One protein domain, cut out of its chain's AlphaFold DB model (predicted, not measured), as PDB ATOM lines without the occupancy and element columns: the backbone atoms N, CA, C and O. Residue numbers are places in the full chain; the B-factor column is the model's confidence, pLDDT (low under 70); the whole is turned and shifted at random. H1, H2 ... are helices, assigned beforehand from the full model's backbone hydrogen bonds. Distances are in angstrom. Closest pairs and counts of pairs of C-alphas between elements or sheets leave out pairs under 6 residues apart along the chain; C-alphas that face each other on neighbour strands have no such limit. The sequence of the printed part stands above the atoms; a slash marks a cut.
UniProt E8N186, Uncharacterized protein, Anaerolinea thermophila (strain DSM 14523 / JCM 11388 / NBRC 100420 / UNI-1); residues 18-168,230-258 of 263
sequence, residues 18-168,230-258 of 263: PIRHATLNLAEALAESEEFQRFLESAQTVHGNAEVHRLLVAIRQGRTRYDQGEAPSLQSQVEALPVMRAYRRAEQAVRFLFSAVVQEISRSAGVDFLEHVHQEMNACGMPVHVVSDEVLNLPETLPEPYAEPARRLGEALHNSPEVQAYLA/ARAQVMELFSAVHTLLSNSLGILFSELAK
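What this domain is: This is residues 18 to 168 and 230 to 258 of the 263 residues of an uncharacterized protein of Anaerolinea thermophila (strain DSM 14523 / JCM 11388 / NBRC 100420 / UNI-1) (UniProt E8N186). One long helix, H5, makes a beam; at the end where it begins, the helical hairpin of H3 and H4 turns off sharply as an arm, and towards its other end H6 packs on it, with H1 on H6 and H8 on H1. H2 packs on the first half of H5, H9 bridges H5 and H8, H7 packs on H8 at the end away from the arm, and within the long link from H5 to H6 residues 121 to 126 stick out. The printed part has 180 residues with nine named helices, H1 to H9 in order, and no named strand: all helix. It is elongated, spanning 58 by 36 by 28 A, and only just compact, close to loose, with a radius of gyration of the C-alphas of 19.0 A.

How they stand to each other: H5, residues 82 to 109, touches H6, residues 147 to 158, with its residues 101 to 109 alone; the closest C-alphas, of Ile 105 and Gly 154, are 4.2 A apart, at a steep tilt of 44 degrees, the same way. H5 touches H2, residues 34 to 48, opposite ways at 38 degrees, only just steep, closest at the C-alphas of Phe 39 and Ala 90, 4.7 A. With residues 91 to 102 alone it touches H9, residues 253 to 257, closest at the C-alphas of Ser 99 and Ala 257, 4.5 A. H6 touches H1, residues 18 to 31, at a shallow tilt of 27 degrees, opposite ways; the closest C-alphas are those of Ala 22 and Leu 153, 4.8 A. H8, residues 230 to 249, touches H1 with residues 241 to 249 alone, closest at the C-alphas of Ala 27 and Leu 245, 5.7 A. H8 touches H7, residues 161 to 168, with residues 230 to 237 alone, closest at the C-alphas of Tyr 166 and Ala 230, 4.9 A. H3, residues 50 to 64, and H4, residues 71 to 80, form a hairpin, closest at the C-alphas of Ile 59 and Ala 71, 5.5 A. H4 is about perpendicular to H5, at 82 degrees. H5 and H8 are apart. In each of the nine helices every O i to N i+4 pair is within hydrogen-bond range.

Where its parts are: H1 begins at C-alpha 18, (143.742, 160.302, 130.937). H5 measures 40.4 A from C-alpha 82, (108.482, 134.940, 128.331), to C-alpha 109; H8 measures 28.8 A, H3 21.2 A and H2 20.8 A. H9 ends at C-alpha 257, (132.325, 140.659, 127.903).

The domain as a whole: The C-alphas farthest apart, of Arg 65 and Ala 168, are 57.8 A apart. Residues 169 to 229 are not printed; C-alphas 168 and 230 are 9.4 A apart across this cut. The link from H5 to H6, 37 residues, is long. Residues 63 to 72, 118 to 140 and 258 have pLDDT under 70.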
ATOM      1  N   PRO A  18     144.367 160.531 132.240       97.00
ATOM      2  CA  PRO A  18     143.742 160.302 130.937       97.00
ATOM      3  C   PRO A  18     143.031 158.948 130.855       97.00
ATOM      4  O   PRO A  18     141.921 158.865 130.332       97.00
ATOM      5  N   ILE A  19     143.643 157.899 131.415       97.62
ATOM      6  CA  ILE A  19     143.070 156.548 131.453       97.62
ATOM      7  C   ILE A  19     141.809 156.554 132.315       97.62
ATOM      8  O   ILE A  19     140.774 156.033 131.900       97.62
ATOM      9  N   ARG A  20     141.864 157.187 133.492       96.38
ATOM     10  CA  ARG A  20     140.722 157.277 134.405       96.38
ATOM     11  C   ARG A  20     139.543 158.017 133.774       96.38
ATOM     12  O   ARG A  20     138.428 157.504 133.813       96.38
ATOM     13  N   HIS A  21     139.778 159.176 133.160       96.19
ATOM     14  CA  HIS A  21     138.729 159.917 132.457       96.19
ATOM     15  C   HIS A  21     138.148 159.120 131.289       96.19
ATOM     16  O   HIS A  21     136.929 159.022 131.178       96.19
ATOM     17  N   ALA A  22     138.988 158.511 130.448       97.00
ATOM     18  CA  ALA A  22     138.505 157.696 129.337       97.00
ATOM     19  C   ALA A  22     137.671 156.498 129.824       97.00
ATOM     20  O   ALA A  22     136.632 156.194 129.242       97.00
ATOM     21  N   THR A  23     138.078 155.879 130.936       96.69
ATOM     22  CA  THR A  23     137.348 154.778 131.577       96.69
ATOM     23  C   THR A  23     135.961 155.218 132.044       96.69
ATOM     24  O   THR A  23     134.975 154.547 131.754       96.69
ATOM     25  N   LEU A  24     135.870 156.356 132.740       95.56
ATOM     26  CA  LEU A  24     134.597 156.875 133.244       95.56
ATOM     27  C   LEU A  24     133.668 157.312 132.107       95.56
ATOM     28  O   LEU A  24     132.488 156.987 132.144       95.56
ATOM     29  N   ASN A  25     134.205 157.963 131.073       95.31
ATOM     30  CA  ASN A  25     133.422 158.369 129.904       95.31
ATOM     31  C   ASN A  25     132.853 157.153 129.155       95.31
ATOM     32  O   ASN A  25     131.707 157.175 128.712       95.31
ATOM     33  N   LEU A  26     133.639 156.079 129.016       96.12
ATOM     34  CA  LEU A  26     133.152 154.829 128.436       96.12
ATOM     35  C   LEU A  26     132.080 154.183 129.321       96.12
ATOM     36  O   LEU A  26     131.068 153.721 128.803       96.12
ATOM     37  N   ALA A  27     132.284 154.158 130.640       94.75
ATOM     38  CA  ALA A  27     131.293 153.622 131.566       94.75
ATOM     39  C   ALA A  27     129.972 154.398 131.512       94.75
ATOM     40  O   ALA A  27     128.919 153.775 131.522       94.75
ATOM     41  N   GLU A  28     130.019 155.728 131.420       94.38
ATOM     42  CA  GLU A  28     128.837 156.581 131.263       94.38
ATOM     43  C   GLU A  28     128.104 156.273 129.953       94.38
ATOM     44  O   GLU A  28     126.918 155.953 129.978       94.38
ATOM     45  N   ALA A  29     128.823 156.230 128.825       94.62
ATOM     46  CA  ALA A  29     128.235 155.887 127.530       94.62
ATOM     47  C   ALA A  29     127.588 154.488 127.530       94.62
ATOM     48  O   ALA A  29     126.496 154.297 126.997       94.62
ATOM     49  N   LEU A  30     128.239 153.502 128.152       94.56
ATOM     50  CA  LEU A  30     127.694 152.154 128.305       94.56
ATOM     51  C   LEU A  30     126.498 152.113 129.260       94.56
ATOM     52  O   LEU A  30     125.536 151.393 128.996       94.56
ATOM     53  N   ALA A  31     126.539 152.881 130.348       92.69
ATOM     54  CA  ALA A  31     125.447 152.970 131.306       92.69
ATOM     55  C   ALA A  31     124.182 153.544 130.654       92.69
ATOM     56  O   ALA A  31     123.086 153.087 130.957       92.69
ATOM     57  N   GLU A  32     124.322 154.498 129.737       93.19
ATOM     58  CA  GLU A  32     123.204 155.112 129.011       93.19
ATOM     59  C   GLU A  32     122.710 154.285 127.811       93.19
ATOM     60  O   GLU A  32     121.686 154.623 127.217       93.19
ATOM     61  N   SER A  33     123.391 153.186 127.463       93.25
ATOM     62  CA  SER A  33     123.011 152.347 126.321       93.25
ATOM     63  C   SER A  33     121.637 151.695 126.492       93.25
ATOM     64  O   SER A  33     121.285 151.191 127.564       93.25
ATOM     65  N   GLU A  34     120.868 151.626 125.401       92.00
ATOM     66  CA  GLU A  34     119.581 150.922 125.402       92.00
ATOM     67  C   GLU A  34     119.759 149.433 125.719       92.00
ATOM     68  O   GLU A  34     118.921 148.838 126.396       92.00
ATOM     69  N   GLU A  35     120.841 148.817 125.237       92.00
ATOM     70  CA  GLU A  35     121.168 147.417 125.490       92.00
ATOM     71  C   GLU A  35     121.358 147.151 126.986       92.00
ATOM     72  O   GLU A  35     120.773 146.205 127.524       92.00
ATOM     73  N   PHE A  36     122.133 147.997 127.671       92.56
ATOM     74  CA  PHE A  36     122.388 147.845 129.098       92.56
ATOM     75  C   PHE A  36     121.153 148.168 129.943       92.56
ATOM     76  O   PHE A  36     120.820 147.400 130.848       92.56
ATOM     77  N   GLN A  37     120.412 149.232 129.619       93.88
ATOM     78  CA  GLN A  37     119.177 149.573 130.335       93.88
ATOM     79  C   GLN A  37     118.122 148.468 130.207       93.88
ATOM     80  O   GLN A  37     117.578 148.016 131.216       93.88
ATOM     81  N   ARG A  38     117.907 147.925 129.000       91.81
ATOM     82  CA  ARG A  38     117.004 146.774 128.796       91.81
ATOM     83  C   ARG A  38     117.460 145.541 129.569       91.81
ATOM     84  O   ARG A  38     116.626 144.799 130.092       91.81
ATOM     85  N   PHE A  39     118.768 145.302 129.648       92.44
ATOM     86  CA  PHE A  39     119.307 144.222 130.466       92.44
ATOM     87  C   PHE A  39     118.952 144.419 131.946       92.44
ATOM     88  O   PHE A  39     118.364 143.512 132.540       92.44
ATOM     89  N   LEU A  40     119.191 145.603 132.514       91.50
ATOM     90  CA  LEU A  40     118.844 145.907 133.906       91.50
ATOM     91  C   LEU A  40     117.337 145.784 134.180       91.50
ATOM     92  O   LEU A  40     116.937 145.147 135.157       91.50
ATOM     93  N   GLU A  41     116.489 146.330 133.308       91.81
ATOM     94  CA  GLU A  41     115.027 146.239 133.425       91.81
ATOM     95  C   GLU A  41     114.533 144.788 133.369       91.81
ATOM     96  O   GLU A  41     113.705 144.350 134.181       91.81
ATOM     97  N   SER A  42     115.056 144.002 132.426       89.69
ATOM     98  CA  SER A  42     114.694 142.592 132.294       89.69
ATOM     99  C   SER A  42     115.170 141.770 133.498       89.69
ATOM    100  O   SER A  42     114.418 140.925 133.985       89.69
ATOM    101  N   ALA A  43     116.354 142.067 134.046       88.12
ATOM    102  CA  ALA A  43     116.879 141.437 135.255       88.12
ATOM    103  C   ALA A  43     115.989 141.729 136.473       88.12
ATOM    104  O   ALA A  43     115.639 140.813 137.221       88.12
ATOM    105  N   GLN A  44     115.550 142.981 136.637       88.81
ATOM    106  CA  GLN A  44     114.595 143.365 137.682       88.81
ATOM    107  C   GLN A  44     113.247 142.659 137.504       88.81
ATOM    108  O   GLN A  44     112.665 142.180 138.477       88.81
ATOM    109  N   THR A  45     112.771 142.526 136.266       89.75
ATOM    110  CA  THR A  45     111.510 141.832 135.966       89.75
ATOM    111  C   THR A  45     111.596 140.342 136.298       89.75
ATOM    112  O   THR A  45     110.670 139.792 136.897       89.75
ATOM    113  N   VAL A  46     112.710 139.680 135.966       86.31
ATOM    114  CA  VAL A  46     112.987 138.292 136.373       86.31
ATOM    115  C   VAL A  46     113.026 138.182 137.898       86.31
ATOM    116  O   VAL A  46     112.392 137.289 138.464       86.31
ATOM    117  N   HIS A  47     113.708 139.114 138.572       84.88
ATOM    118  CA  HIS A  47     113.800 139.146 140.031       84.88
ATOM    119  C   HIS A  47     112.438 139.379 140.718       84.88
ATOM    120  O   HIS A  47     112.170 138.826 141.776       84.88
ATOM    121  N   GLY A  48     111.535 140.148 140.110       83.94
ATOM    122  CA  GLY A  48     110.176 140.351 140.625       83.94
ATOM    123  C   GLY A  48     109.195 139.218 140.297       83.94
ATOM    124  O   GLY A  48     108.070 139.216 140.800       83.94
ATOM    125  N   ASN A  49     109.567 138.258 139.442       90.12
ATOM    126  CA  ASN A  49     108.634 137.256 138.936       90.12
ATOM    127  C   ASN A  49     108.490 136.061 139.896       90.12
ATOM    128  O   ASN A  49     109.409 135.252 140.067       90.12
ATOM    129  N   ALA A  50     107.300 135.920 140.485       88.56
ATOM    130  CA  ALA A  50     106.985 134.850 141.432       88.56
ATOM    131  C   ALA A  50     107.091 133.440 140.823       88.56
ATOM    132  O   ALA A  50     107.501 132.507 141.510       88.56
ATOM    133  N   GLU A  51     106.766 133.280 139.538       87.00
ATOM    134  CA  GLU A  51     106.810 131.981 138.859       87.00
ATOM    135  C   GLU A  51     108.251 131.537 138.582       87.00
ATOM    136  O   GLU A  51     108.597 130.379 138.818       87.00
ATOM    137  N   VAL A  52     109.128 132.471 138.192       86.88
ATOM    138  CA  VAL A  52     110.572 132.204 138.103       86.88
ATOM    139  C   VAL A  52     111.111 131.759 139.463       86.88
ATOM    140  O   VAL A  52     111.786 130.735 139.549       86.88
ATOM    141  N   HIS A  53     110.778 132.475 140.542       85.31
ATOM    142  CA  HIS A  53     111.222 132.122 141.894       85.31
ATOM    143  C   HIS A  53     110.736 130.738 142.316       85.31
ATOM    144  O   HIS A  53     111.523 129.935 142.818       85.31
ATOM    145  N   ARG A  54     109.456 130.436 142.073       89.44
ATOM    146  CA  ARG A  54     108.855 129.133 142.366       89.44
ATOM    147  C   ARG A  54     109.627 128.004 141.686       89.44
ATOM    148  O   ARG A  54     109.990 127.030 142.345       89.44
ATOM    149  N   LEU A  55     109.912 128.150 140.392       83.62
ATOM    150  CA  LEU A  55     110.633 127.144 139.617       83.62
ATOM    151  C   LEU A  55     112.111 127.034 140.024       83.62
ATOM    152  O   LEU A  55     112.609 125.922 140.175       83.62
ATOM    153  N   LEU A  56     112.810 128.145 140.281       83.56
ATOM    154  CA  LEU A  56     114.205 128.119 140.748       83.56
ATOM    155  C   LEU A  56     114.345 127.461 142.131       83.56
ATOM    156  O   LEU A  56     115.295 126.710 142.368       83.56
ATOM    157  N   VAL A  57     113.390 127.699 143.036       84.62
ATOM    158  CA  VAL A  57     113.324 127.015 144.337       84.62
ATOM    159  C   VAL A  57     113.073 125.520 144.144       84.62
ATOM    160  O   VAL A  57     113.773 124.716 144.761       84.62
ATOM    161  N   ALA A  58     112.147 125.137 143.259       81.44
ATOM    162  CA  ALA A  58     111.877 123.735 142.943       81.44
ATOM    163  C   ALA A  58     113.112 123.024 142.360       81.44
ATOM    164  O   ALA A  58     113.453 121.933 142.809       81.44
ATOM    165  N   ILE A  59     113.852 123.669 141.449       80.69
ATOM    166  CA  ILE A  59     115.119 123.146 140.907       80.69
ATOM    167  C   ILE A  59     116.142 122.937 142.027       80.69
ATOM    168  O   ILE A  59     116.772 121.881 142.108       80.69
ATOM    169  N   ARG A  60     116.309 123.925 142.921       78.88
ATOM    170  CA  ARG A  60     117.253 123.824 144.043       78.88
ATOM    171  C   ARG A  60     116.884 122.671 144.983       78.88
ATOM    172  O   ARG A  60     117.764 121.917 145.389       78.88
ATOM    173  N   GLN A  61     115.597 122.506 145.281       78.81
ATOM    174  CA  GLN A  61     115.086 121.427 146.130       78.81
ATOM    175  C   GLN A  61     115.208 120.046 145.465       78.81
ATOM    176  O   GLN A  61     115.599 119.084 146.130       78.81
ATOM    177  N   GLY A  62     114.947 119.939 144.159       70.75
ATOM    178  CA  GLY A  62     115.141 118.708 143.386       70.75
ATOM    179  C   GLY A  62     116.605 118.263 143.361       70.75
ATOM    180  O   GLY A  62     116.904 117.099 143.623       70.75
ATOM    181  N   ARG A  63     117.543 119.212 143.194       65.81
ATOM    182  CA  ARG A  63     118.993 118.943 143.267       65.81
ATOM    183  C   ARG A  63     119.429 118.407 144.632       65.81
ATOM    184  O   ARG A  63     120.252 117.501 144.688       65.81
ATOM    185  N   THR A  64     118.857 118.909 145.730       64.81
ATOM    186  CA  THR A  64     119.161 118.391 147.079       64.81
ATOM    187  C   THR A  64     118.585 117.001 147.357       64.81
ATOM    188  O   THR A  64     119.059 116.324 148.265       64.81
ATOM    189  N   ARG A  65     117.581 116.559 146.592       62.47
ATOM    190  CA  ARG A  65     116.908 115.265 146.784       62.47
ATOM    191  C   ARG A  65     117.476 114.132 145.920       62.47
ATOM    192  O   ARG A  65     116.921 113.042 145.953       62.47
ATOM    193  N   TYR A  66     118.571 114.365 145.184       55.16
ATOM    194  CA  TYR A  66     119.125 113.426 144.191       55.16
ATOM    195  C   TYR A  66     118.106 112.973 143.126       55.16
ATOM    196  O   TYR A  66     118.306 111.952 142.469       55.16
ATOM    197  N   ASP A  67     117.040 113.747 142.905       57.59
ATOM    198  CA  ASP A  67     116.038 113.444 141.885       57.59
ATOM    199  C   ASP A  67     116.452 114.096 140.558       57.59
ATOM    200  O   ASP A  67     116.071 115.218 140.213       57.59
ATOM    201  N   GLN A  68     117.368 113.427 139.853       57.00
ATOM    202  CA  GLN A  68     117.992 113.950 138.632       57.00
ATOM    203  C   GLN A  68     117.035 113.990 137.426       57.00
ATOM    204  O   GLN A  68     117.349 114.640 136.430       57.00
ATOM    205  N   GLY A  69     115.871 113.332 137.504       59.66
ATOM    206  CA  GLY A  69     114.920 113.233 136.391       59.66
ATOM    207  C   GLY A  69     114.072 114.490 136.169       59.66
ATOM    208  O   GLY A  69     113.797 114.852 135.026       59.66
ATOM    209  N   GLU A  70     113.682 115.193 137.239       62.94
ATOM    210  CA  GLU A  70     112.774 116.348 137.140       62.94
ATOM    211  C   GLU A  70     113.497 117.680 136.893       62.94
ATOM    212  O   GLU A  70     112.927 118.593 136.285       62.94
ATOM    213  N   ALA A  71     114.762 117.800 137.309       62.81
ATOM    214  CA  ALA A  71     115.529 119.044 137.215       62.81
ATOM    215  C   ALA A  71     115.697 119.585 135.772       62.81
ATOM    216  O   ALA A  71     115.487 120.787 135.584       62.81
ATOM    217  N   PRO A  72     115.979 118.762 134.737       66.88
ATOM    218  CA  PRO A  72     116.043 119.234 133.348       66.88
ATOM    219  C   PRO A  72     114.692 119.752 132.827       66.88
ATOM    220  O   PRO A  72     114.640 120.716 132.058       66.88
ATOM    221  N   SER A  73     113.584 119.151 133.279       79.31
ATOM    222  CA  SER A  73     112.230 119.567 132.889       79.31
ATOM    223  C   SER A  73     111.854 120.923 133.491       79.31
ATOM    224  O   SER A  73     111.286 121.769 132.802       79.31
ATOM    225  N   LEU A  74     112.222 121.163 134.753       78.25
ATOM    226  CA  LEU A  74     111.975 122.428 135.443       78.25
ATOM    227  C   LEU A  74     112.859 123.543 134.881       78.25
ATOM    228  O   LEU A  74     112.396 124.665 134.704       78.25
ATOM    229  N   GLN A  75     114.108 123.232 134.530       78.00
ATOM    230  CA  GLN A  75     115.009 124.177 133.872       78.00
ATOM    231  C   GLN A  75     114.484 124.586 132.487       78.00
ATOM    232  O   GLN A  75     114.447 125.773 132.168       78.00
ATOM    233  N   SER A  76     113.963 123.629 131.715       82.69
ATOM    234  CA  SER A  76     113.299 123.917 130.435       82.69
ATOM    235  C   SER A  76     112.042 124.778 130.612       82.69
ATOM    236  O   SER A  76     111.784 125.665 129.801       82.69
ATOM    237  N   GLN A  77     111.271 124.559 131.684       82.00
ATOM    238  CA  GLN A  77     110.102 125.385 132.009       82.00
ATOM    239  C   GLN A  77     110.491 126.826 132.352       82.00
ATOM    240  O   GLN A  77     109.827 127.745 131.881       82.00
ATOM    241  N   VAL A  78     111.580 127.036 133.102       82.06
ATOM    242  CA  VAL A  78     112.113 128.378 133.391       82.06
ATOM    243  C   VAL A  78     112.504 129.090 132.096       82.06
ATOM    244  O   VAL A  78     112.028 130.193 131.847       82.06
ATOM    245  N   GLU A  79     113.299 128.454 131.235       83.06
ATOM    246  CA  GLU A  79     113.751 129.047 129.961       83.06
ATOM    247  C   GLU A  79     112.598 129.272 128.958       83.06
ATOM    248  O   GLU A  79     112.675 130.116 128.060       83.06
ATOM    249  N   ALA A  80     111.482 128.551 129.106       86.69
ATOM    250  CA  ALA A  80     110.284 128.766 128.301       86.69
ATOM    251  C   ALA A  80     109.481 130.010 128.718       86.69
ATOM    252  O   ALA A  80     108.689 130.506 127.908       86.69
ATOM    253  N   LEU A  81     109.679 130.536 129.935       87.81
ATOM    254  CA  LEU A  81     108.944 131.706 130.407       87.81
ATOM    255  C   LEU A  81     109.266 132.941 129.545       87.81
ATOM    256  O   LEU A  81     110.440 133.242 129.314       87.81
ATOM    257  N   PRO A  82     108.256 133.728 129.121       88.94
ATOM    258  CA  PRO A  82     108.482 134.940 128.331       88.94
ATOM    259  C   PRO A  82     109.442 135.932 128.996       88.94
ATOM    260  O   PRO A  82     110.264 136.535 128.311       88.94
ATOM    261  N   VAL A  83     109.378 136.054 130.329       88.44
ATOM    262  CA  VAL A  83     110.270 136.923 131.112       88.44
ATOM    263  C   VAL A  83     111.732 136.476 131.025       88.44
ATOM    264  O   VAL A  83     112.614 137.307 130.839       88.44
ATOM    265  N   MET A  84     111.986 135.164 131.060       86.81
ATOM    266  CA  MET A  84     113.333 134.609 130.917       86.81
ATOM    267  C   MET A  84     113.841 134.772 129.490       86.81
ATOM    268  O   MET A  84     114.976 135.184 129.293       86.81
ATOM    269  N   ARG A  85     112.993 134.555 128.478       86.12
ATOM    270  CA  ARG A  85     113.367 134.799 127.075       86.12
ATOM    271  C   ARG A  85     113.708 136.262 126.805       86.12
ATOM    272  O   ARG A  85     114.647 136.536 126.063       86.12
ATOM    273  N   ALA A  86     112.951 137.196 127.384       84.62
ATOM    274  CA  ALA A  86     113.240 138.625 127.289       84.62
ATOM    275  C   ALA A  86     114.584 138.962 127.949       84.62
ATOM    276  O   ALA A  86     115.416 139.612 127.319       84.62
ATOM    277  N   TYR A  87     114.827 138.438 129.153       85.81
ATOM    278  CA  TYR A  87     116.109 138.570 129.842       85.81
ATOM    279  C   TYR A  87     117.274 137.995 129.034       85.81
ATOM    280  O   TYR A  87     118.258 138.689 128.825       85.81
ATOM    281  N   ARG A  88     117.153 136.779 128.489       85.00
ATOM    282  CA  ARG A  88     118.202 136.156 127.663       85.00
ATOM    283  C   ARG A  88     118.539 136.971 126.420       85.00
ATOM    284  O   ARG A  88     119.706 137.093 126.069       85.00
ATOM    285  N   ARG A  89     117.533 137.552 125.760       86.56
ATOM    286  CA  ARG A  89     117.756 138.441 124.609       86.56
ATOM    287  C   ARG A  89     118.488 139.715 125.013       86.56
ATOM    288  O   ARG A  89     119.407 140.121 124.310       86.56
ATOM    289  N   ALA A  90     118.092 140.328 126.126       86.75
ATOM    290  CA  ALA A  90     118.751 141.524 126.634       86.75
ATOM    291  C   ALA A  90     120.190 141.225 127.090       86.75
ATOM    292  O   ALA A  90     121.104 141.962 126.737       86.75
ATOM    293  N   GLU A  91     120.405 140.097 127.776       87.00
ATOM    294  CA  GLU A  91     121.726 139.580 128.148       87.00
ATOM    295  C   GLU A  91     122.604 139.390 126.903       87.00
ATOM    296  O   GLU A  91     123.733 139.864 126.858       87.00
ATOM    297  N   GLN A  92     122.089 138.749 125.854       86.25
ATOM    298  CA  GLN A  92     122.849 138.551 124.621       86.25
ATOM    299  C   GLN A  92     123.216 139.877 123.938       86.25
ATOM    300  O   GLN A  92     124.337 140.015 123.452       86.25
ATOM    301  N   ALA A  93     122.303 140.853 123.924       86.88
ATOM    302  CA  ALA A  93     122.549 142.169 123.336       86.88
ATOM    303  C   ALA A  93     123.639 142.950 124.091       86.88
ATOM    304  O   ALA A  93     124.561 143.470 123.466       86.88
ATOM    305  N   VAL A  94     123.591 142.987 125.429       88.31
ATOM    306  CA  VAL A  94     124.631 143.665 126.221       88.31
ATOM    307  C   VAL A  94     125.977 142.943 126.128       88.31
ATOM    308  O   VAL A  94     127.010 143.595 125.999       88.31
ATOM    309  N   ARG A  95     125.984 141.602 126.118       86.31
ATOM    310  CA  ARG A  95     127.213 140.815 125.927       86.31
ATOM    311  C   ARG A  95     127.876 141.160 124.601       86.31
ATOM    312  O   ARG A  95     129.067 141.439 124.559       86.31
ATOM    313  N   PHE A  96     127.087 141.202 123.531       85.75
ATOM    314  CA  PHE A  96     127.555 141.591 122.207       85.75
ATOM    315  C   PHE A  96     128.194 142.984 122.198       85.75
ATOM    316  O   PHE A  96     129.305 143.146 121.692       85.75
ATOM    317  N   LEU A  97     127.525 143.968 122.809       89.50
ATOM    318  CA  LEU A  97     128.045 145.325 122.951       89.50
ATOM    319  C   LEU A  97     129.380 145.338 123.711       89.50
ATOM    320  O   LEU A  97     130.355 145.923 123.245       89.50
ATOM    321  N   PHE A  98     129.453 144.666 124.860       89.81
ATOM    322  CA  PHE A  98     130.644 144.685 125.712       89.81
ATOM    323  C   PHE A  98     131.821 143.944 125.078       89.81
ATOM    324  O   PHE A  98     132.955 144.415 125.162       89.81
ATOM    325  N   SER A  99     131.572 142.827 124.392       86.75
ATOM    326  CA  SER A  99     132.603 142.138 123.612       86.75
ATOM    327  C   SER A  99     133.140 143.020 122.478       86.75
ATOM    328  O   SER A  99     134.352 143.067 122.279       86.75
ATOM    329  N   ALA A 100     132.278 143.764 121.774       88.69
ATOM    330  CA  ALA A 100     132.714 144.706 120.740       88.69
ATOM    331  C   ALA A 100     133.539 145.873 121.323       88.69
ATOM    332  O   ALA A 100     134.563 146.249 120.754       88.69
ATOM    333  N   VAL A 101     133.157 146.393 122.496       92.19
ATOM    334  CA  VAL A 101     133.943 147.396 123.242       92.19
ATOM    335  C   VAL A 101     135.322 146.871 123.612       92.19
ATOM    336  O   VAL A 101     136.316 147.550 123.365       92.19
ATOM    337  N   VAL A 102     135.406 145.658 124.161       90.44
ATOM    338  CA  VAL A 102     136.693 145.033 124.487       90.44
ATOM    339  C   VAL A 102     137.570 144.915 123.248       90.44
ATOM    340  O   VAL A 102     138.747 145.249 123.319       90.44
ATOM    341  N   GLN A 103     137.020 144.483 122.113       89.06
ATOM    342  CA  GLN A 103     137.793 144.380 120.875       89.06
ATOM    343  C   GLN A 103     138.339 145.731 120.412       89.06
ATOM    344  O   GLN A 103     139.491 145.802 119.987       89.06
ATOM    345  N   GLU A 104     137.546 146.797 120.515       92.31
ATOM    346  CA  GLU A 104     137.983 148.145 120.146       92.31
ATOM    347  C   GLU A 104     139.090 148.666 121.075       92.31
ATOM    348  O   GLU A 104     140.096 149.201 120.597       92.31
ATOM    349  N   ILE A 105     138.949 148.445 122.390       93.31
ATOM    350  CA  ILE A 105     139.981 148.776 123.383       93.31
ATOM    351  C   ILE A 105     141.261 148.000 123.078       93.31
ATOM    352  O   ILE A 105     142.317 148.615 122.969       93.31
ATOM    353  N   SER A 106     141.177 146.678 122.897       92.19
ATOM    354  CA  SER A 106     142.332 145.821 122.606       92.19
ATOM    355  C   SER A 106     143.047 146.249 121.325       92.19
ATOM    356  O   SER A 106     144.273 146.368 121.298       92.19
ATOM    357  N   ARG A 107     142.284 146.530 120.257       92.25
ATOM    358  CA  ARG A 107     142.831 146.985 118.973       92.25
ATOM    359  C   ARG A 107     143.584 148.302 119.127       92.25
ATOM    360  O   ARG A 107     144.693 148.426 118.617       92.25
ATOM    361  N   SER A 108     142.989 149.262 119.829       94.94
ATOM    362  CA  SER A 108     143.566 150.595 120.016       94.94
ATOM    363  C   SER A 108     144.742 150.588 121.004       94.94
ATOM    364  O   SER A 108     145.716 151.305 120.797       94.94
ATOM    365  N   ALA A 109     144.696 149.739 122.037       92.88
ATOM    366  CA  ALA A 109     145.788 149.539 122.990       92.88
ATOM    367  C   ALA A 109     146.991 148.810 122.366       92.88
ATOM    368  O   ALA A 109     148.131 149.015 122.785       92.88
ATOM    369  N   GLY A 110     146.747 147.961 121.362       91.69
ATOM    370  CA  GLY A 110     147.757 147.099 120.743       91.69
ATOM    371  C   GLY A 110     148.085 145.840 121.556       91.69
ATOM    372  O   GLY A 110     149.027 145.129 121.215       91.69
ATOM    373  N   VAL A 111     147.319 145.563 122.613       90.00
ATOM    374  CA  VAL A 111     147.434 144.392 123.496       90.00
ATOM    375  C   VAL A 111     146.035 143.894 123.860       90.00
ATOM    376  O   VAL A 111     145.105 144.693 123.955       90.00
ATOM    377  N   ASP A 112     145.859 142.584 124.061       87.38
ATOM    378  CA  ASP A 112     144.548 142.022 124.416       87.38
ATOM    379  C   ASP A 112     144.124 142.477 125.820       87.38
ATOM    380  O   ASP A 112     144.771 142.157 126.816       87.38
ATOM    381  N   PHE A 113     143.026 143.224 125.909       84.56
ATOM    382  CA  PHE A 113     142.527 143.747 127.169       84.56
ATOM    383  C   PHE A 113     142.151 142.651 128.171       84.56
ATOM    384  O   PHE A 113     142.569 142.712 129.325       84.56
ATOM    385  N   LEU A 114     141.392 141.633 127.759       80.25
ATOM    386  CA  LEU A 114     140.888 140.625 128.697       80.25
ATOM    387  C   LEU A 114     141.938 139.579 129.068       80.25
ATOM    388  O   LEU A 114     141.860 139.042 130.171       80.25
ATOM    389  N   GLU A 115     142.921 139.313 128.205       79.94
ATOM    390  CA  GLU A 115     144.048 138.434 128.551       79.94
ATOM    391  C   GLU A 115     144.859 138.980 129.739       79.94
ATOM    392  O   GLU A 115     145.411 138.212 130.531       79.94
ATOM    393  N   HIS A 116     144.903 140.307 129.883       75.06
ATOM    394  CA  HIS A 116     145.677 140.979 130.921       75.06
ATOM    395  C   HIS A 116     144.825 141.424 132.124       75.06
ATOM    396  O   HIS A 116     145.362 141.928 133.102       75.06
ATOM    397  N   VAL A 117     143.510 141.208 132.134       75.50
ATOM    398  CA  VAL A 117     142.722 141.368 133.368       75.50
ATOM    399  C   VAL A 117     142.944 140.131 134.240       75.50
ATOM    400  O   VAL A 117     142.821 139.007 133.751       75.50
ATOM    401  N   HIS A 118     143.246 140.311 135.533       61.84
ATOM    402  CA  HIS A 118     143.298 139.188 136.471       61.84
ATOM    403  C   HIS A 118     142.005 138.377 136.358       61.84
ATOM    404  O   HIS A 118     140.909 138.879 136.619       61.84
ATOM    405  N   GLN A 119     142.127 137.111 135.961       55.28
ATOM    406  CA  GLN A 119     141.006 136.192 136.035       55.28
ATOM    407  C   GLN A 119     140.656 136.034 137.513       55.28
ATOM    408  O   GLN A 119     141.475 135.545 138.292       55.28
ATOM    409  N   GLU A 120     139.452 136.449 137.908       47.56
ATOM    410  CA  GLU A 120     138.911 136.044 139.199       47.56
ATOM    411  C   GLU A 120     138.953 134.514 139.260       47.56
ATOM    412  O   GLU A 120     138.354 133.817 138.434       47.56
ATOM    413  N   MET A 121     139.724 133.991 140.213       37.81
ATOM    414  CA  MET A 121     139.695 132.577 140.540       37.81
ATOM    415  C   MET A 121     138.288 132.256 141.031       37.81
ATOM    416  O   MET A 121     137.771 132.893 141.950       37.81
ATOM    417  N   ASN A 122     137.661 131.245 140.439       41.31
ATOM    418  CA  ASN A 122     136.461 130.675 141.035       41.31
ATOM    419  C   ASN A 122     136.803 130.103 142.430       41.31
ATOM    420  O   ASN A 122     137.967 129.868 142.754       41.31
ATOM    421  N   ALA A 123     135.791 129.862 143.272       33.81
ATOM    422  CA  ALA A 123     135.953 129.432 144.674       33.81
ATOM    423  C   ALA A 123     136.796 128.147 144.882       33.81
ATOM    424  O   ALA A 123     137.114 127.793 146.015       33.81
ATOM    425  N   CYS A 124     137.163 127.459 143.799       33.66
ATOM    426  CA  CYS A 124     137.973 126.248 143.774       33.66
ATOM    427  C   CYS A 124     139.424 126.482 143.295       33.66
ATOM    428  O   CYS A 124     140.153 125.510 143.123       33.66
ATOM    429  N   GLY A 125     139.848 127.732 143.065       31.28
ATOM    430  CA  GLY A 125     141.227 128.069 142.686       31.28
ATOM    431  C   GLY A 125     141.619 127.679 141.257       31.28
ATOM    432  O   GLY A 125     142.808 127.582 140.965       31.28
ATOM    433  N   MET A 126     140.646 127.446 140.369       29.00
ATOM    434  CA  MET A 126     140.913 127.125 138.967       29.00
ATOM    435  C   MET A 126     140.852 128.403 138.117       29.00
ATOM    436  O   MET A 126     139.918 129.197 138.274       29.00
ATOM    437  N   PRO A 127     141.796 128.614 137.183       38.31
ATOM    438  CA  PRO A 127     141.638 129.654 136.178       38.31
ATOM    439  C   PRO A 127     140.384 129.345 135.356       38.31
ATOM    440  O   PRO A 127     140.154 128.204 134.942       38.31
ATOM    441  N   VAL A 128     139.539 130.350 135.137       43.69
ATOM    442  CA  VAL A 128     138.407 130.217 134.218       43.69
ATOM    443  C   VAL A 128     138.999 130.223 132.812       43.69
ATOM    444  O   VAL A 128     139.236 131.280 132.233       43.69
ATOM    445  N   HIS A 129     139.300 129.031 132.291       34.59
ATOM    446  CA  HIS A 129     139.803 128.861 130.934       34.59
ATOM    447  C   HIS A 129     138.840 129.517 129.938       34.59
ATOM    448  O   HIS A 129     137.682 129.119 129.807       34.59
ATOM    449  N   VAL A 130     139.345 130.527 129.231       41.19
ATOM    450  CA  VAL A 130     138.683 131.145 128.084       41.19
ATOM    451  C   VAL A 130     138.760 130.138 126.938       41.19
ATOM    452  O   VAL A 130     139.805 129.980 126.313       41.19
ATOM    453  N   VAL A 131     137.681 129.390 126.706       37.72
ATOM    454  CA  VAL A 131     137.560 128.510 125.536       37.72
ATOM    455  C   VAL A 131     137.074 129.358 124.362       37.72
ATOM    456  O   VAL A 131     135.973 129.909 124.379       37.72
ATOM    457  N   SER A 132     137.918 129.484 123.343       44.09
ATOM    458  CA  SER A 132     137.771 130.448 122.250       44.09
ATOM    459  C   SER A 132     136.835 130.045 121.098       44.09
ATOM    460  O   SER A 132     136.825 130.750 120.098       44.09
ATOM    461  N   ASP A 133     135.923 129.067 121.202       37.09
ATOM    462  CA  ASP A 133     135.448 128.389 119.963       37.09
ATOM    463  C   ASP A 133     134.036 128.653 119.376       37.09
ATOM    464  O   ASP A 133     133.780 128.241 118.253       37.09
ATOM    465  N   GLU A 134     133.128 129.428 119.978       40.81
ATOM    466  CA  GLU A 134     131.898 129.902 119.278       40.81
ATOM    467  C   GLU A 134     131.956 131.344 118.734       40.81
ATOM    468  O   GLU A 134     131.921 132.325 119.472       40.81
ATOM    469  N   VAL A 135     132.051 131.527 117.423       41.72
ATOM    470  CA  VAL A 135     131.993 132.861 116.804       41.72
ATOM    471  C   VAL A 135     130.610 133.483 117.057       41.72
ATOM    472  O   VAL A 135     129.656 133.236 116.326       41.72
ATOM    473  N   LEU A 136     130.481 134.317 118.097       50.41
ATOM    474  CA  LEU A 136     129.514 135.411 118.065       50.41
ATOM    475  C   LEU A 136     129.891 136.222 116.823       50.41
ATOM    476  O   LEU A 136     131.040 136.647 116.715       50.41
ATOM    477  N   ASN A 137     128.962 136.379 115.877       53.06
ATOM    478  CA  ASN A 137     129.115 137.261 114.715       53.06
ATOM    479  C   ASN A 137     129.181 138.714 115.199       53.06
ATOM    480  O   ASN A 137     128.227 139.464 115.020       53.06
ATOM    481  N   LEU A 138     130.263 139.067 115.893       58.94
ATOM    482  CA  LEU A 138     130.527 140.393 116.420       58.94
ATOM    483  C   LEU A 138     130.511 141.380 115.254       58.94
ATOM    484  O   LEU A 138     130.904 141.027 114.137       58.94
ATOM    485  N   PRO A 139     129.996 142.592 115.480       59.34
ATOM    486  CA  PRO A 139     129.876 143.547 114.405       59.34
ATOM    487  C   PRO A 139     131.297 143.936 113.986       59.34
ATOM    488  O   PRO A 139     132.174 144.128 114.826       59.34
ATOM    489  N   GLU A 140     131.532 144.047 112.681       63.25
ATOM    490  CA  GLU A 140     132.856 144.382 112.137       63.25
ATOM    491  C   GLU A 140     133.365 145.736 112.672       63.25
ATOM    492  O   GLU A 140     134.568 145.977 112.771       63.25
ATOM    493  N   THR A 141     132.430 146.600 113.084       72.50
ATOM    494  CA  THR A 141     132.684 147.879 113.746       72.50
ATOM    495  C   THR A 141     131.723 148.082 114.919       72.50
ATOM    496  O   THR A 141     130.536 147.759 114.834       72.50
ATOM    497  N   LEU A 142     132.241 148.612 116.026       82.88
ATOM    498  CA  LEU A 142     131.428 149.030 117.163       82.88
ATOM    499  C   LEU A 142     130.616 150.277 116.756       82.88
ATOM    500  O   LEU A 142     131.206 151.218 116.224       82.88
ATOM    501  N   PRO A 143     129.286 150.309 116.948       80.88
ATOM    502  CA  PRO A 143     128.492 151.477 116.591       80.88
ATOM    503  C   PRO A 143     128.774 152.669 117.517       80.88
ATOM    504  O   PRO A 143     129.096 152.514 118.699       80.88
ATOM    505  N   GLU A 144     128.606 153.878 116.982       82.69
ATOM    506  CA  GLU A 144     128.490 155.087 117.802       82.69
ATOM    507  C   GLU A 144     127.236 154.997 118.692       82.69
ATOM    508  O   GLU A 144     126.227 154.435 118.254       82.69
ATOM    509  N   PRO A 145     127.262 155.534 119.926       87.94
ATOM    510  CA  PRO A 145     128.274 156.431 120.502       87.94
ATOM    511  C   PRO A 145     129.417 155.728 121.264       87.94
ATOM    512  O   PRO A 145     130.155 156.379 122.001       87.94
ATOM    513  N   TYR A 146     129.556 154.402 121.159       90.81
ATOM    514  CA  TYR A 146     130.473 153.627 122.010       90.81
ATOM    515  C   TYR A 146     131.892 153.516 121.439       90.81
ATOM    516  O   TYR A 146     132.851 153.321 122.191       90.81
ATOM    517  N   ALA A 147     132.032 153.657 120.119       91.19
ATOM    518  CA  ALA A 147     133.301 153.524 119.411       91.19
ATOM    519  C   ALA A 147     134.341 154.557 119.846       91.19
ATOM    520  O   ALA A 147     135.466 154.194 120.183       91.19
ATOM    521  N   GLU A 148     133.975 155.838 119.872       93.75
ATOM    522  CA  GLU A 148     134.896 156.909 120.248       93.75
ATOM    523  C   GLU A 148     135.388 156.792 121.709       93.75
ATOM    524  O   GLU A 148     136.604 156.835 121.916       93.75
ATOM    525  N   PRO A 149     134.534 156.579 122.736       95.31
ATOM    526  CA  PRO A 149     135.001 156.348 124.106       95.31
ATOM    527  C   PRO A 149     135.888 155.105 124.256       95.31
ATOM    528  O   PRO A 149     136.906 155.170 124.947       95.31
ATOM    529  N   ALA A 150     135.543 153.994 123.595       95.31
ATOM    530  CA  ALA A 150     136.335 152.762 123.648       95.31
ATOM    531  C   ALA A 150     137.722 152.953 123.013       95.31
ATOM    532  O   ALA A 150     138.735 152.576 123.607       95.31
ATOM    533  N   ARG A 151     137.778 153.615 121.851       95.88
ATOM    534  CA  ARG A 151     139.030 153.968 121.175       95.88
ATOM    535  C   ARG A 151     139.882 154.915 122.010       95.88
ATOM    536  O   ARG A 151     141.059 154.635 122.202       95.88
ATOM    537  N   ARG A 152     139.300 155.966 122.602       96.88
ATOM    538  CA  ARG A 152     140.030 156.874 123.509       96.88
ATOM    539  C   ARG A 152     140.621 156.152 124.713       96.88
ATOM    540  O   ARG A 152     141.741 156.464 125.111       96.88
ATOM    541  N   LEU A 153     139.892 155.200 125.299       97.88
ATOM    542  CA  LEU A 153     140.426 154.383 126.386       97.88
ATOM    543  C   LEU A 153     141.591 153.520 125.901       97.88
ATOM    544  O   LEU A 153     142.642 153.514 126.537       97.88
ATOM    545  N   GLY A 154     141.437 152.837 124.766       96.56
ATOM    546  CA  GLY A 154     142.515 152.040 124.189       96.56
ATOM    547  C   GLY A 154     143.748 152.875 123.822       96.56
ATOM    548  O   GLY A 154     144.858 152.469 124.136       96.56
ATOM    549  N   GLU A 155     143.583 154.074 123.264       97.75
ATOM    550  CA  GLU A 155     144.682 155.009 122.983       97.75
ATOM    551  C   GLU A 155     145.359 155.516 124.268       97.75
ATOM    552  O   GLU A 155     146.586 155.611 124.333       97.75
ATOM    553  N   ALA A 156     144.589 155.825 125.316       97.88
ATOM    554  CA  ALA A 156     145.147 156.218 126.609       97.88
ATOM    555  C   ALA A 156     145.950 155.075 127.251       97.88
ATOM    556  O   ALA A 156     147.023 155.314 127.805       97.88
ATOM    557  N   LEU A 157     145.463 153.834 127.133       97.75
ATOM    558  CA  LEU A 157     146.189 152.634 127.547       97.75
ATOM    559  C   LEU A 157     147.444 152.426 126.701       97.75
ATOM    560  O   LEU A 157     148.510 152.215 127.268       97.75
ATOM    561  N   HIS A 158     147.350 152.547 125.375       97.38
ATOM    562  CA  HIS A 158     148.491 152.423 124.470       97.38
ATOM    563  C   HIS A 158     149.620 153.367 124.870       97.38
ATOM    564  O   HIS A 158     150.770 152.957 124.958       97.38
ATOM    565  N   ASN A 159     149.289 154.627 125.148       97.44
ATOM    566  CA  ASN A 159     150.262 155.662 125.488       97.44
ATOM    567  C   ASN A 159     150.767 155.587 126.940       97.44
ATOM    568  O   ASN A 159     151.594 156.409 127.339       97.44
ATOM    569  N   SER A 160     150.288 154.629 127.738       97.75
ATOM    570  CA  SER A 160     150.769 154.439 129.105       97.75
ATOM    571  C   SER A 160     152.201 153.882 129.131       97.75
ATOM    572  O   SER A 160     152.567 153.076 128.266       97.75
ATOM    573  N   PRO A 161     153.023 154.265 130.127       96.94
ATOM    574  CA  PRO A 161     154.359 153.697 130.304       96.94
ATOM    575  C   PRO A 161     154.363 152.166 130.396       96.94
ATOM    576  O   PRO A 161     155.254 151.531 129.840       96.94
ATOM    577  N   GLU A 162     153.360 151.577 131.051       96.81
ATOM    578  CA  GLU A 162     153.236 150.132 131.258       96.81
ATOM    579  C   GLU A 162     153.070 149.384 129.929       96.81
ATOM    580  O   GLU A 162     153.815 148.446 129.638       96.81
ATOM    581  N   VAL A 163     152.128 149.826 129.086       96.56
ATOM    582  CA  VAL A 163     151.875 149.189 127.784       96.56
ATOM    583  C   VAL A 163     153.039 149.427 126.826       96.56
ATOM    584  O   VAL A 163     153.458 148.495 126.140       96.56
ATOM    585  N   GLN A 164     153.621 150.630 126.804       97.88
ATOM    586  CA  GLN A 164     154.792 150.906 125.966       97.88
ATOM    587  C   GLN A 164     156.003 150.055 126.366       97.88
ATOM    588  O   GLN A 164     156.682 149.518 125.490       97.88
ATOM    589  N   ALA A 165     156.260 149.886 127.668       96.44
ATOM    590  CA  ALA A 165     157.334 149.025 128.156       96.44
ATOM    591  C   ALA A 165     157.117 147.566 127.730       96.44
ATOM    592  O   ALA A 165     158.034 146.936 127.202       96.44
ATOM    593  N   TYR A 166     155.895 147.053 127.878       96.88
ATOM    594  CA  TYR A 166     155.562 145.694 127.462       96.88
ATOM    595  C   TYR A 166     155.705 145.484 125.950       96.88
ATOM    596  O   TYR A 166     156.360 144.534 125.523       96.88
ATOM    597  N   LEU A 167     155.191 146.401 125.125       96.19
ATOM    598  CA  LEU A 167     155.336 146.336 123.667       96.19
ATOM    599  C   LEU A 167     156.803 146.412 123.219       96.19
ATOM    600  O   LEU A 167     157.203 145.730 122.270       96.19
ATOM    601  N   ALA A 168     157.619 147.222 123.898       97.31
ATOM    602  CA  ALA A 168     159.050 147.311 123.627       97.31
ATOM    603  C   ALA A 168     159.769 145.992 123.949       97.31
ATOM    604  O   ALA A 168     160.566 145.520 123.135       97.31
ATOM    605  N   ALA A 230     157.100 143.311 132.825       93.94
ATOM    606  CA  ALA A 230     156.298 144.263 132.062       93.94
ATOM    607  C   ALA A 230     154.849 143.776 131.898       93.94
ATOM    608  O   ALA A 230     153.908 144.565 132.021       93.94
ATOM    609  N   ARG A 231     154.648 142.467 131.697       92.56
ATOM    610  CA  ARG A 231     153.319 141.852 131.656       92.56
ATOM    611  C   ARG A 231     152.582 142.043 132.977       92.56
ATOM    612  O   ARG A 231     151.408 142.400 132.952       92.56
ATOM    613  N   ALA A 232     153.246 141.847 134.117       90.44
ATOM    614  CA  ALA A 232     152.637 142.035 135.433       90.44
ATOM    615  C   ALA A 232     152.126 143.475 135.635       90.44
ATOM    616  O   ALA A 232     151.021 143.669 136.140       90.44
ATOM    617  N   GLN A 233     152.878 144.475 135.167       93.75
ATOM    618  CA  GLN A 233     152.469 145.886 135.225       93.75
ATOM    619  C   GLN A 233     151.253 146.180 134.338       93.75
ATOM    620  O   GLN A 233     150.299 146.821 134.785       93.75
ATOM    621  N   VAL A 234     151.245 145.672 133.097       94.12
ATOM    622  CA  VAL A 234     150.068 145.773 132.215       94.12
ATOM    623  C   VAL A 234     148.866 145.089 132.856       94.12
ATOM    624  O   VAL A 234     147.766 145.641 132.832       94.12
ATOM    625  N   MET A 235     149.071 143.927 133.486       90.50
ATOM    626  CA  MET A 235     147.996 143.203 134.152       90.50
ATOM    627  C   MET A 235     147.386 143.987 135.310       90.50
ATOM    628  O   MET A 235     146.162 144.045 135.447       90.50
ATOM    629  N   GLU A 236     148.215 144.615 136.140       92.62
ATOM    630  CA  GLU A 236     147.749 145.465 137.237       92.62
ATOM    631  C   GLU A 236     146.931 146.654 136.712       92.62
ATOM    632  O   GLU A 236     145.810 146.893 137.178       92.62
ATOM    633  N   LEU A 237     147.439 147.348 135.688       95.12
ATOM    634  CA  LEU A 237     146.756 148.484 135.071       95.12
ATOM    635  C   LEU A 237     145.408 148.080 134.457       95.12
ATOM    636  O   LEU A 237     144.390 148.735 134.695       95.12
ATOM    637  N   PHE A 238     145.378 146.995 133.685       93.88
ATOM    638  CA  PHE A 238     144.172 146.549 132.986       93.88
ATOM    639  C   PHE A 238     143.128 146.029 133.975       93.88
ATOM    640  O   PHE A 238     141.943 146.338 133.839       93.88
ATOM    641  N   SER A 239     143.566 145.341 135.034       90.00
ATOM    642  CA  SER A 239     142.700 144.934 136.149       90.00
ATOM    643  C   SER A 239     142.081 146.138 136.863       90.00
ATOM    644  O   SER A 239     140.903 146.112 137.219       90.00
ATOM    645  N   ALA A 240     142.838 147.223 137.043       92.88
ATOM    646  CA  ALA A 240     142.321 148.448 137.642       92.88
ATOM    647  C   ALA A 240     141.289 149.151 136.744       92.88
ATOM    648  O   ALA A 240     140.238 149.572 137.230       92.88
ATOM    649  N   VAL A 241     141.540 149.237 135.435       94.88
ATOM    650  CA  VAL A 241     140.565 149.782 134.472       94.88
ATOM    651  C   VAL A 241     139.293 148.943 134.455       94.88
ATOM    652  O   VAL A 241     138.196 149.487 134.574       94.88
ATOM    653  N   HIS A 242     139.426 147.618 134.389       92.44
ATOM    654  CA  HIS A 242     138.295 146.696 134.470       92.44
ATOM    655  C   HIS A 242     137.497 146.868 135.768       92.44
ATOM    656  O   HIS A 242     136.265 146.925 135.723       92.44
ATOM    657  N   THR A 243     138.179 146.998 136.908       89.62
ATOM    658  CA  THR A 243     137.535 147.212 138.212       89.62
ATOM    659  C   THR A 243     136.749 148.518 138.215       89.62
ATOM    660  O   THR A 243     135.601 148.549 138.656       89.62
ATOM    661  N   LEU A 244     137.330 149.597 137.685       93.00
ATOM    662  CA  LEU A 244     136.659 150.891 137.613       93.00
ATOM    663  C   LEU A 244     135.441 150.857 136.674       93.00
ATOM    664  O   LEU A 244     134.386 151.367 137.056       93.00
ATOM    665  N   LEU A 245     135.547 150.224 135.498       92.25
ATOM    666  CA  LEU A 245     134.405 150.003 134.595       92.25
ATOM    667  C   LEU A 245     133.297 149.216 135.295       92.25
ATOM    668  O   LEU A 245     132.145 149.642 135.307       92.25
ATOM    669  N   SER A 246     133.656 148.098 135.926       90.12
ATOM    670  CA  SER A 246     132.709 147.215 136.609       90.12
ATOM    671  C   SER A 246     131.988 147.931 137.753       90.12
ATOM    672  O   SER A 246     130.763 147.885 137.854       90.12
ATOM    673  N   ASN A 247     132.733 148.674 138.577       89.56
ATOM    674  CA  ASN A 247     132.173 149.463 139.673       89.56
ATOM    675  C   ASN A 247     131.239 150.566 139.171       89.56
ATOM    676  O   ASN A 247     130.206 150.817 139.789       89.56
ATOM    677  N   SER A 248     131.591 151.216 138.062       91.12
ATOM    678  CA  SER A 248     130.788 152.298 137.481       91.12
ATOM    679  C   SER A 248     129.485 151.777 136.873       91.12
ATOM    680  O   SER A 248     128.451 152.427 136.990       91.12
ATOM    681  N   LEU A 249     129.518 150.582 136.281       88.94
ATOM    682  CA  LEU A 249     128.341 149.915 135.721       88.94
ATOM    683  C   LEU A 249     127.520 149.158 136.782       88.94
ATOM    684  O   LEU A 249     126.375 148.796 136.533       88.94
ATOM    685  N   GLY A 250     128.083 148.898 137.966       87.56
ATOM    686  CA  GLY A 250     127.443 148.098 139.015       87.56
ATOM    687  C   GLY A 250     127.339 146.604 138.684       87.56
ATOM    688  O   GLY A 250     126.525 145.898 139.278       87.56
ATOM    689  N   ILE A 251     128.143 146.118 137.736       85.62
ATOM    690  CA  ILE A 251     128.174 144.729 137.260       85.62
ATOM    691  C   ILE A 251     129.609 144.312 136.931       85.62
ATOM    692  O   ILE A 251     130.448 145.150 136.627       85.62
ATOM    693  N   LEU A 252     129.897 143.010 136.927       83.81
ATOM    694  CA  LEU A 252     131.197 142.508 136.473       83.81
ATOM    695  C   LEU A 252     131.296 142.622 134.947       83.81
ATOM    696  O   LEU A 252     130.720 141.815 134.215       83.81
ATOM    697  N   PHE A 253     132.047 143.614 134.462       81.81
ATOM    698  CA  PHE A 253     132.188 143.894 133.029       81.81
ATOM    699  C   PHE A 253     132.758 142.691 132.265       81.81
ATOM    700  O   PHE A 253     132.272 142.340 131.192       81.81
ATOM    701  N   SER A 254     133.738 142.004 132.856       76.12
ATOM    702  CA  SER A 254     134.350 140.808 132.266       76.12
ATOM    703  C   SER A 254     133.362 139.657 132.130       76.12
ATOM    704  O   SER A 254     133.451 138.934 131.154       76.12
ATOM    705  N   GLU A 255     132.405 139.477 133.039       77.31
ATOM    706  CA  GLU A 255     131.449 138.365 132.950       77.31
ATOM    707  C   GLU A 255     130.484 138.518 131.774       77.31
ATOM    708  O   GLU A 255     130.094 137.518 131.171       77.31
ATOM    709  N   LEU A 256     130.133 139.755 131.407       76.88
ATOM    710  CA  LEU A 256     129.326 140.034 130.217       76.88
ATOM    711  C   LEU A 256     130.174 140.158 128.947       76.88
ATOM    712  O   LEU A 256     129.713 139.786 127.875       76.88
ATOM    713  N   ALA A 257     131.419 140.622 129.047       70.62
ATOM    714  CA  ALA A 257     132.325 140.659 127.903       70.62
ATOM    715  C   ALA A 257     132.872 139.267 127.533       70.62
ATOM    716  O   ALA A 257     133.223 139.030 126.374       70.62
ATOM    717  N   LYS A 258     132.940 138.347 128.508       66.94
ATOM    718  CA  LYS A 258     133.315 136.946 128.313       66.94
ATOM    719  C   LYS A 258     132.250 136.224 127.498       66.94
ATOM    720  O   LYS A 258     131.040 136.399 127.654       66.94
TER     721      LYS A 258